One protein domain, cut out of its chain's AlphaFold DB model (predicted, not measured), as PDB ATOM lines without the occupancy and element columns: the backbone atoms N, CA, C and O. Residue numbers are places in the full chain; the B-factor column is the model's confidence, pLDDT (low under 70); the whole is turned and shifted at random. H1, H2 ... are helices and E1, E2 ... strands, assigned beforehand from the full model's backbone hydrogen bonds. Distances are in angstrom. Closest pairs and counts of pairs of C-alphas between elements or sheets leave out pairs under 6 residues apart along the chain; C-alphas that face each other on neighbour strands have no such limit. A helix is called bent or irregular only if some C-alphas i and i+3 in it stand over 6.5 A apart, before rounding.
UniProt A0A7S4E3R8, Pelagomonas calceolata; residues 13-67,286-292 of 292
ATOM      1  N   CYS A  13       4.055 -18.383 -28.323       85.75
ATOM      2  CA  CYS A  13       4.813 -18.305 -29.565       85.75
ATOM      3  C   CYS A  13       3.962 -17.702 -30.688       85.75
ATOM      4  O   CYS A  13       4.390 -16.760 -31.352       85.75
ATOM      5  N   SER A  14       2.735 -18.198 -30.869       85.94
ATOM      6  CA  SER A  14       1.820 -17.736 -31.915       85.94
ATOM      7  C   SER A  14       0.353 -17.984 -31.543       85.94
ATOM      8  O   SER A  14       0.039 -18.699 -30.590       85.94
ATOM      9  N   ALA A  15      -0.570 -17.370 -32.284       86.81
ATOM     10  CA  ALA A  15      -1.995 -17.665 -32.199       86.81
ATOM     11  C   ALA A  15      -2.602 -17.667 -33.604       86.81
ATOM     12  O   ALA A  15      -2.312 -16.785 -34.412       86.81
ATOM     13  N   MET A  16      -3.458 -18.643 -33.890       85.38
ATOM     14  CA  MET A  16      -4.065 -18.837 -35.203       85.38
ATOM     15  C   MET A  16      -5.547 -19.199 -35.105       85.38
ATOM     16  O   MET A  16      -6.039 -19.717 -34.099       85.38
ATOM     17  N   THR A  17      -6.264 -18.928 -36.191       83.31
ATOM     18  CA  THR A  17      -7.664 -19.310 -36.372       83.31
ATOM     19  C   THR A  17      -7.774 -20.247 -37.566       83.31
ATOM     20  O   THR A  17      -7.050 -20.114 -38.552       83.31
ATOM     21  N   THR A  18      -8.676 -21.222 -37.479       78.31
ATOM     22  CA  THR A  18      -8.956 -22.152 -38.581       78.31
ATOM     23  C   THR A  18     -10.344 -21.884 -39.156       78.31
ATOM     24  O   THR A  18     -11.027 -20.933 -38.773       78.31
ATOM     25  N   SER A  19     -10.812 -22.719 -40.091       71.06
ATOM     26  CA  SER A  19     -12.185 -22.611 -40.608       71.06
ATOM     27  C   SER A  19     -13.266 -22.982 -39.583       71.06
ATOM     28  O   SER A  19     -14.454 -22.829 -39.874       71.06
ATOM     29  N   LEU A  20     -12.883 -23.492 -38.407       75.31
ATOM     30  CA  LEU A  20     -13.811 -23.808 -37.327       75.31
ATOM     31  C   LEU A  20     -14.197 -22.530 -36.576       75.31
ATOM     32  O   LEU A  20     -13.353 -21.789 -36.081       75.31
ATOM     33  N   ARG A  21     -15.503 -22.271 -36.490       77.56
ATOM     34  CA  ARG A  21     -16.036 -21.106 -35.776       77.56
ATOM     35  C   ARG A  21     -15.989 -21.344 -34.270       77.56
ATOM     36  O   ARG A  21     -16.372 -22.417 -33.820       77.56
ATOM     37  N   GLY A  22     -15.598 -20.319 -33.515       82.19
ATOM     38  CA  GLY A  22     -15.601 -20.344 -32.048       82.19
ATOM     39  C   GLY A  22     -14.336 -20.915 -31.407       82.19
ATOM     40  O   GLY A  22     -14.281 -20.978 -30.188       82.19
ATOM     41  N   PHE A  23     -13.320 -21.277 -32.197       84.94
ATOM     42  CA  PHE A  23     -12.065 -21.822 -31.682       84.94
ATOM     43  C   PHE A  23     -10.872 -20.952 -32.064       84.94
ATOM     44  O   PHE A  23     -10.786 -20.440 -33.184       84.94
ATOM     45  N   ILE A  24      -9.935 -20.820 -31.129       87.25
ATOM     46  CA  ILE A  24      -8.627 -20.196 -31.342       87.25
ATOM     47  C   ILE A  24      -7.573 -21.184 -30.865       87.25
ATOM     48  O   ILE A  24      -7.732 -21.802 -29.810       87.25
ATOM     49  N   TYR A  25      -6.517 -21.317 -31.657       89.44
ATOM     50  CA  TYR A  25      -5.385 -22.183 -31.383       89.44
ATOM     51  C   TYR A  25      -4.205 -21.306 -30.979       89.44
ATOM     52  O   TYR A  25      -3.858 -20.373 -31.699       89.44
ATOM     53  N   VAL A  26      -3.613 -21.576 -29.821       89.06
ATOM     54  CA  VAL A  26      -2.485 -20.816 -29.273       89.06
ATOM     55  C   VAL A  26      -1.300 -21.749 -29.126       89.06
ATOM     56  O   VAL A  26      -1.395 -22.764 -28.445       89.06
ATOM     57  N   GLU A  27      -0.191 -21.401 -29.759       89.38
ATOM     58  CA  GLU A  27       1.071 -22.115 -29.638       89.38
ATOM     59  C   GLU A  27       1.841 -21.582 -28.430       89.38
ATOM     60  O   GLU A  27       2.072 -20.374 -28.303       89.38
ATOM     61  N   SER A  28       2.223 -22.472 -27.519       87.44
ATOM     62  CA  SER A  28       2.953 -22.109 -26.310       87.44
ATOM     63  C   SER A  28       3.735 -23.282 -25.728       87.44
ATOM     64  O   SER A  28       3.370 -24.448 -25.874       87.44
ATOM     65  N   ARG A  29       4.795 -22.954 -24.986       84.19
ATOM     66  CA  ARG A  29       5.590 -23.909 -24.194       84.19
ATOM     67  C   ARG A  29       4.940 -24.306 -22.876       84.19
ATOM     68  O   ARG A  29       5.364 -25.275 -22.256       84.19
ATOM     69  N   SER A  30       3.976 -23.518 -22.406       82.81
ATOM     70  CA  SER A  30       3.478 -23.576 -21.035       82.81
ATOM     71  C   SER A  30       1.991 -23.237 -21.001       82.81
ATOM     72  O   SER A  30       1.580 -22.101 -21.234       82.81
ATOM     73  N   GLU A  31       1.163 -24.223 -20.655       83.94
ATOM     74  CA  GLU A  31      -0.270 -24.010 -20.416       83.94
ATOM     75  C   GLU A  31      -0.557 -22.926 -19.352       83.94
ATOM     76  O   GLU A  31      -1.450 -22.099 -19.575       83.94
ATOM     77  N   PRO A  32       0.165 -22.869 -18.214       85.25
ATOM     78  CA  PRO A  32      -0.015 -21.807 -17.225       85.25
ATOM     79  C   PRO A  32       0.162 -20.390 -17.786       85.25
ATOM     80  O   PRO A  32      -0.588 -19.490 -17.398       85.25
ATOM     81  N   ASP A  33       1.092 -20.194 -18.723       85.75
ATOM     82  CA  ASP A  33       1.360 -18.885 -19.331       85.75
ATOM     83  C   ASP A  33       0.172 -18.446 -20.188       85.75
ATOM     84  O   ASP A  33      -0.311 -17.316 -20.080       85.75
ATOM     85  N   VAL A  34      -0.369 -19.376 -20.977       85.56
ATOM     86  CA  VAL A  34      -1.568 -19.156 -21.790       85.56
ATOM     87  C   VAL A  34      -2.784 -18.871 -20.913       85.56
ATOM     88  O   VAL A  34      -3.546 -17.946 -21.196       85.56
ATOM     89  N   ARG A  35      -2.950 -19.594 -19.800       85.31
ATOM     90  CA  ARG A  35      -4.035 -19.352 -18.836       85.31
ATOM     91  C   ARG A  35      -3.927 -17.973 -18.183       85.31
ATOM     92  O   ARG A  35      -4.950 -17.322 -17.972       85.31
ATOM     93  N   MET A  36      -2.713 -17.526 -17.863       85.69
ATOM     94  CA  MET A  36      -2.470 -16.201 -17.296       85.69
ATOM     95  C   MET A  36      -2.804 -15.091 -18.298       85.69
ATOM     96  O   MET A  36      -3.453 -14.121 -17.915       85.69
ATOM     97  N   VAL A  37      -2.427 -15.252 -19.569       84.06
ATOM     98  CA  VAL A  37      -2.731 -14.280 -20.634       84.06
ATOM     99  C   VAL A  37      -4.215 -14.287 -21.005       84.06
ATOM    100  O   VAL A  37      -4.804 -13.235 -21.239       84.06
ATOM    101  N   ALA A  38      -4.858 -15.457 -21.003       84.31
ATOM    102  CA  ALA A  38      -6.294 -15.572 -21.243       84.31
ATOM    103  C   ALA A  38      -7.138 -14.967 -20.107       84.31
ATOM    104  O   ALA A  38      -8.318 -14.673 -20.306       84.31
ATOM    105  N   LYS A  39      -6.562 -14.779 -18.912       83.75
ATOM    106  CA  LYS A  39      -7.263 -14.215 -17.756       83.75
ATOM    107  C   LYS A  39      -7.565 -12.733 -17.993       83.75
ATOM    108  O   LYS A  39      -6.668 -11.909 -18.098       83.75
ATOM    109  N   GLY A  40      -8.853 -12.393 -18.016       81.75
ATOM    110  CA  GLY A  40      -9.332 -11.025 -18.255       81.75
ATOM    111  C   GLY A  40      -9.804 -10.770 -19.688       81.75
ATOM    112  O   GLY A  40     -10.451  -9.754 -19.940       81.75
ATOM    113  N   LEU A  41      -9.579 -11.709 -20.613       85.50
ATOM    114  CA  LEU A  41     -10.137 -11.638 -21.961       85.50
ATOM    115  C   LEU A  41     -11.576 -12.163 -21.963       85.50
ATOM    116  O   LEU A  41     -11.816 -13.363 -21.915       85.50
ATOM    117  N   ARG A  42     -12.551 -11.251 -22.069       84.94
ATOM    118  CA  ARG A  42     -13.992 -11.580 -22.046       84.94
ATOM    119  C   ARG A  42     -14.429 -12.526 -23.176       84.94
ATOM    120  O   ARG A  42     -15.432 -13.217 -23.032       84.94
ATOM    121  N   LEU A  43     -13.699 -12.535 -24.290       85.19
ATOM    122  CA  LEU A  43     -13.994 -13.369 -25.459       85.19
ATOM    123  C   LEU A  43     -13.451 -14.803 -25.337       85.19
ATOM    124  O   LEU A  43     -13.879 -15.659 -26.102       85.19
ATOM    125  N   LEU A  44     -12.537 -15.073 -24.395       84.25
ATOM    126  CA  LEU A  44     -11.945 -16.395 -24.192       84.25
ATOM    127  C   LEU A  44     -12.473 -17.028 -22.908       84.25
ATOM    128  O   LEU A  44     -12.433 -16.434 -21.832       84.25
ATOM    129  N   ARG A  45     -12.909 -18.284 -22.994       84.19
ATOM    130  CA  ARG A  45     -13.278 -19.067 -21.813       84.19
ATOM    131  C   ARG A  45     -12.043 -19.786 -21.287       84.19
ATOM    132  O   ARG A  45     -11.745 -20.896 -21.719       84.19
ATOM    133  N   SER A  46     -11.321 -19.177 -20.345       79.25
ATOM    134  CA  SER A  46     -10.044 -19.717 -19.835       79.25
ATOM    135  C   SER A  46     -10.156 -21.118 -19.209       79.25
ATOM    136  O   SER A  46      -9.173 -21.849 -19.169       79.25
ATOM    137  N   TRP A  47     -11.341 -21.512 -18.731       80.44
ATOM    138  CA  TRP A  47     -11.611 -22.850 -18.184       80.44
ATOM    139  C   TRP A  47     -11.829 -23.930 -19.253       80.44
ATOM    140  O   TRP A  47     -11.882 -25.108 -18.923       80.44
ATOM    141  N   SER A  48     -11.989 -23.549 -20.521       82.62
ATOM    142  CA  SER A  48     -12.287 -24.474 -21.621       82.62
ATOM    143  C   SER A  48     -11.059 -24.940 -22.408       82.62
ATOM    144  O   SER A  48     -11.190 -25.644 -23.407       82.62
ATOM    145  N   MET A  49      -9.872 -24.528 -21.964       84.12
ATOM    146  CA  MET A  49      -8.618 -24.760 -22.665       84.12
ATOM    147  C   MET A  49      -8.258 -26.250 -22.706       84.12
ATOM    148  O   MET A  49      -8.290 -26.922 -21.673       84.12
ATOM    149  N   LYS A  50      -7.895 -26.759 -23.888       86.38
ATOM    150  CA  LYS A  50      -7.479 -28.155 -24.103       86.38
ATOM    151  C   LYS A  50      -6.220 -28.237 -24.957       86.38
ATOM    152  O   LYS A  50      -6.060 -27.454 -25.886       86.38
ATOM    153  N   MET A  51      -5.359 -29.207 -24.670       86.56
ATOM    154  CA  MET A  51      -4.185 -29.508 -25.491       86.56
ATOM    155  C   MET A  51      -4.591 -30.265 -26.759       86.56
ATOM    156  O   MET A  51      -5.384 -31.206 -26.693       86.56
ATOM    157  N   VAL A  52      -4.041 -29.857 -27.903       86.88
ATOM    158  CA  VAL A  52      -4.149 -30.605 -29.161       86.88
ATOM    159  C   VAL A  52      -3.185 -31.793 -29.106       86.88
ATOM    160  O   VAL A  52      -2.002 -31.587 -28.817       86.88
ATOM    161  N   PRO A  53      -3.639 -33.028 -29.383       87.25
ATOM    162  CA  PRO A  53      -2.747 -34.174 -29.521       87.25
ATOM    163  C   PRO A  53      -1.678 -33.926 -30.590       87.25
ATOM    164  O   PRO A  53      -1.966 -33.332 -31.626       87.25
ATOM    165  N   MET A  54      -0.455 -34.426 -30.386       83.12
ATOM    166  CA  MET A  54       0.656 -34.156 -31.313       83.12
ATOM    167  C   MET A  54       0.355 -34.569 -32.762       83.12
ATOM    168  O   MET A  54       0.728 -33.859 -33.692       83.12
ATOM    169  N   VAL A  55      -0.361 -35.683 -32.946       84.81
ATOM    170  CA  VAL A  55      -0.763 -36.204 -34.263       84.81
ATOM    171  C   VAL A  55      -1.692 -35.230 -35.001       84.81
ATOM    172  O   VAL A  55      -1.617 -35.103 -36.220       84.81
ATOM    173  N   ASP A  56      -2.508 -34.479 -34.261       82.00
ATOM    174  CA  ASP A  56      -3.526 -33.589 -34.821       82.00
ATOM    175  C   ASP A  56      -3.011 -32.154 -35.035       82.00
ATOM    176  O   ASP A  56      -3.711 -31.331 -35.626       82.00
ATOM    177  N   MET A  57      -1.782 -31.825 -34.607       82.00
ATOM    178  CA  MET A  57      -1.225 -30.468 -34.744       82.00
ATOM    179  C   MET A  57      -1.135 -30.019 -36.208       82.00
ATOM    180  O   MET A  57      -1.464 -28.877 -36.530       82.00
ATOM    181  N   VAL A  58      -0.769 -30.928 -37.118       81.19
ATOM    182  CA  VAL A  58      -0.718 -30.647 -38.563       81.19
ATOM    183  C   VAL A  58      -2.121 -30.393 -39.124       81.19
ATOM    184  O   VAL A  58      -2.301 -29.521 -39.973       81.19
ATOM    185  N   ALA A  59      -3.143 -31.080 -38.602       76.81
ATOM    186  CA  ALA A  59      -4.526 -30.879 -39.027       76.81
ATOM    187  C   ALA A  59      -5.045 -29.476 -38.667       76.81
ATOM    188  O   ALA A  59      -5.851 -28.913 -39.408       76.81
ATOM    189  N   VAL A  60      -4.542 -28.865 -37.587       76.31
ATOM    190  CA  VAL A  60      -4.858 -27.469 -37.241       76.31
ATOM    191  C   VAL A  60      -4.338 -26.498 -38.303       76.31
ATOM    192  O   VAL A  60      -5.035 -25.555 -38.675       76.31
ATOM    193  N   LEU A  61      -3.132 -26.744 -38.819       73.81
ATOM    194  CA  LEU A  61      -2.522 -25.935 -39.878       73.81
ATOM    195  C   LEU A  61      -3.139 -26.208 -41.252       73.81
ATOM    196  O   LEU A  61      -3.067 -25.354 -42.141       73.81
ATOM    197  N   SER A  62      -3.780 -27.368 -41.421       65.38
ATOM    198  CA  SER A  62      -4.492 -27.713 -42.643       65.38
ATOM    199  C   SER A  62      -5.707 -26.798 -42.816       65.38
ATOM    200  O   SER A  62      -6.830 -27.023 -42.358       65.38
ATOM    201  N   THR A  63      -5.490 -25.682 -43.501       54.97
ATOM    202  CA  THR A  63      -6.611 -24.943 -44.053       54.97
ATOM    203  C   THR A  63      -7.238 -25.831 -45.126       54.97
ATOM    204  O   THR A  63      -6.530 -26.484 -45.886       54.97
ATOM    205  N   SER A  64      -8.566 -25.840 -45.233       52.03
ATOM    206  CA  SER A  64      -9.351 -26.558 -46.265       52.03
ATOM    207  C   SER A  64      -9.007 -26.215 -47.736       52.03
ATOM    208  O   SER A  64      -9.781 -26.516 -48.643       52.03
ATOM    209  N   LEU A  65      -7.873 -25.552 -47.972       48.53
ATOM    210  CA  LEU A  65      -7.175 -25.433 -49.245       48.53
ATOM    211  C   LEU A  65      -6.295 -26.659 -49.559       48.53
ATOM    212  O   LEU A  65      -6.102 -26.930 -50.737       48.53
ATOM    213  N   ASP A  66      -5.806 -27.408 -48.559       41.94
ATOM    214  CA  ASP A  66      -4.816 -28.491 -48.746       41.94
ATOM    215  C   ASP A  66      -5.406 -29.917 -48.757       41.94
ATOM    216  O   ASP A  66      -4.706 -30.918 -48.653       41.94
ATOM    217  N   ALA A  67      -6.714 -30.060 -48.989       44.88
ATOM    218  CA  ALA A  67      -7.307 -31.356 -49.352       44.88
ATOM    219  C   ALA A  67      -6.994 -31.734 -50.822       44.88
ATOM    220  O   ALA A  67      -7.838 -32.287 -51.533       44.88
ATOM    221  N   ASP A 286       6.887 -27.337 -28.429       56.72
ATOM    222  CA  ASP A 286       5.864 -26.295 -28.398       56.72
ATOM    223  C   ASP A 286       4.494 -26.985 -28.601       56.72
ATOM    224  O   ASP A 286       4.337 -27.812 -29.500       56.72
ATOM    225  N   PHE A 287       3.517 -26.718 -27.726       72.06
ATOM    226  CA  PHE A 287       2.186 -27.339 -27.766       72.06
ATOM    227  C   PHE A 287       1.142 -26.347 -28.281       72.06
ATOM    228  O   PHE A 287       1.237 -25.142 -28.039       72.06
ATOM    229  N   ILE A 288       0.094 -26.855 -28.932       74.69
ATOM    230  CA  ILE A 288      -1.064 -26.052 -29.340       74.69
ATOM    231  C   ILE A 288      -2.199 -26.250 -28.329       74.69
ATOM    232  O   ILE A 288      -2.587 -27.376 -28.013       74.69
ATOM    233  N   LEU A 289      -2.757 -25.144 -27.842       75.25
ATOM    234  CA  LEU A 289      -3.902 -25.097 -26.937       75.25
ATOM    235  C   LEU A 289      -5.126 -24.540 -27.664       75.25
ATOM    236  O   LEU A 289      -5.030 -23.545 -28.378       75.25
ATOM    237  N   VAL A 290      -6.284 -25.160 -27.456       77.00
ATOM    238  CA  VAL A 290      -7.567 -24.781 -28.060       77.00
ATOM    239  C   VAL A 290      -8.482 -24.180 -27.015       77.00
ATOM    240  O   VAL A 290      -8.701 -24.786 -25.967       77.00
ATOM    241  N   PHE A 291      -9.060 -23.025 -27.332       77.62
ATOM    242  CA  PHE A 291     -10.144 -22.402 -26.572       77.62
ATOM    243  C   PHE A 291     -11.493 -22.667 -27.238       77.62
ATOM    244  O   PHE A 291     -11.562 -22.643 -28.466       77.62
ATOM    245  N   THR A 292     -12.547 -22.883 -26.441       59.59
ATOM    246  CA  THR A 292     -13.933 -23.098 -26.908       59.59
ATOM    247  C   THR A 292     -14.891 -22.029 -26.391       59.59
ATOM    248  O   THR A 292     -14.669 -21.558 -25.250       59.59
TER     249      THR A 292
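Overview. This is residues 13 to 67 and 286 to 292 of the 292 residues of a protein of Pelagomonas calceolata (UniProt A0A7S4E3R8). A small antiparallel sheet of three strands, E1, E2 and E3, forms a thin middle layer, with one short helix over each of its faces, H1 on one and H2 on the other. The long link from H1 to H2, residues 39 to 53, passes round the E3 edge, where residues 50 to 51 pair with E3. The printed part has 62 residues, with the order E1, E2, H1, H2, E3 along the chain and E1, E2, E3 across the sheet. The class is mixed, helices and strands, though under half of the residues are in named elements. The whole is compact, with a radius of gyration of the C-alphas of 11.7 A, and its outline is elongated, spanning 37 by 23 by 17 A.

Along the chain. E2, residues 24 to 28, is 12.8 A long from first to last C-alpha. E1, residues 13 to 16, is 10.5 A long and begins at C-alpha 13 (4.813, -18.305, -29.565). E3, residues 287 to 291, is 13.3 A long and ends at C-alpha 291 (-10.144, -22.402, -26.572). H1, residues 31 to 38, is 10.4 A long. H2, residues 54 to 61, is 12.3 A long and begins at C-alpha 54 (0.656, -34.156, -31.313); it is irregular, with C-alphas 55 and 58 7.0 A apart.

Arrangement. E2 is the inner strand, and E1 and E3 are the edge strands. E1 and E2 are a hairpin, antiparallel at 168 degrees, with N 16 and O 25 within hydrogen-bond range at 2.8 A. E2 and E3 are antiparallel at 150 degrees, with N 26 and O 289 at 2.8 A and N 287 and O 28 at 2.9 A, both within hydrogen-bond range. H1 is on the sheet at a height of 8.7 A, over E2, and runs slantwise to the strands, at 49 degrees to E2 on the local plane. The closest C-alphas of H1 and E2 are those of Val 34 and Ser 28, 7.0 A apart. H2 is on the opposite face at a height of 9.1 A, over E3 and only just not over E2, on which 2 of its 8 C-alphas fall. It runs across the strands, at 63 degrees to E3 on the local plane. The closest C-alphas of H2 and E3 are those of Met 57 and Ile 288, 7.0 A apart. H1 and H2 are apart. In H1 every O i to N i+4 pair is within hydrogen-bond range; in H2 1 of 4 is, beside 4 of 5 O i to N i+3 pairs.

Size, cuts and confidence. The two C-alphas farthest apart are those of Gly 40 and Ala 67, at 37.2 A. Residues 68 to 285 are not printed, and C-alphas 67 and 286 are 25.3 A apart across this cut, which falls in the link from H2 to E3. The link from E2 to H1 is tight, that from E1 to E2 short, and that from H1 to H2 long. The mean pLDDT of the printed part is 78.9; residues 62 to 67, 286 and 292 are under 70.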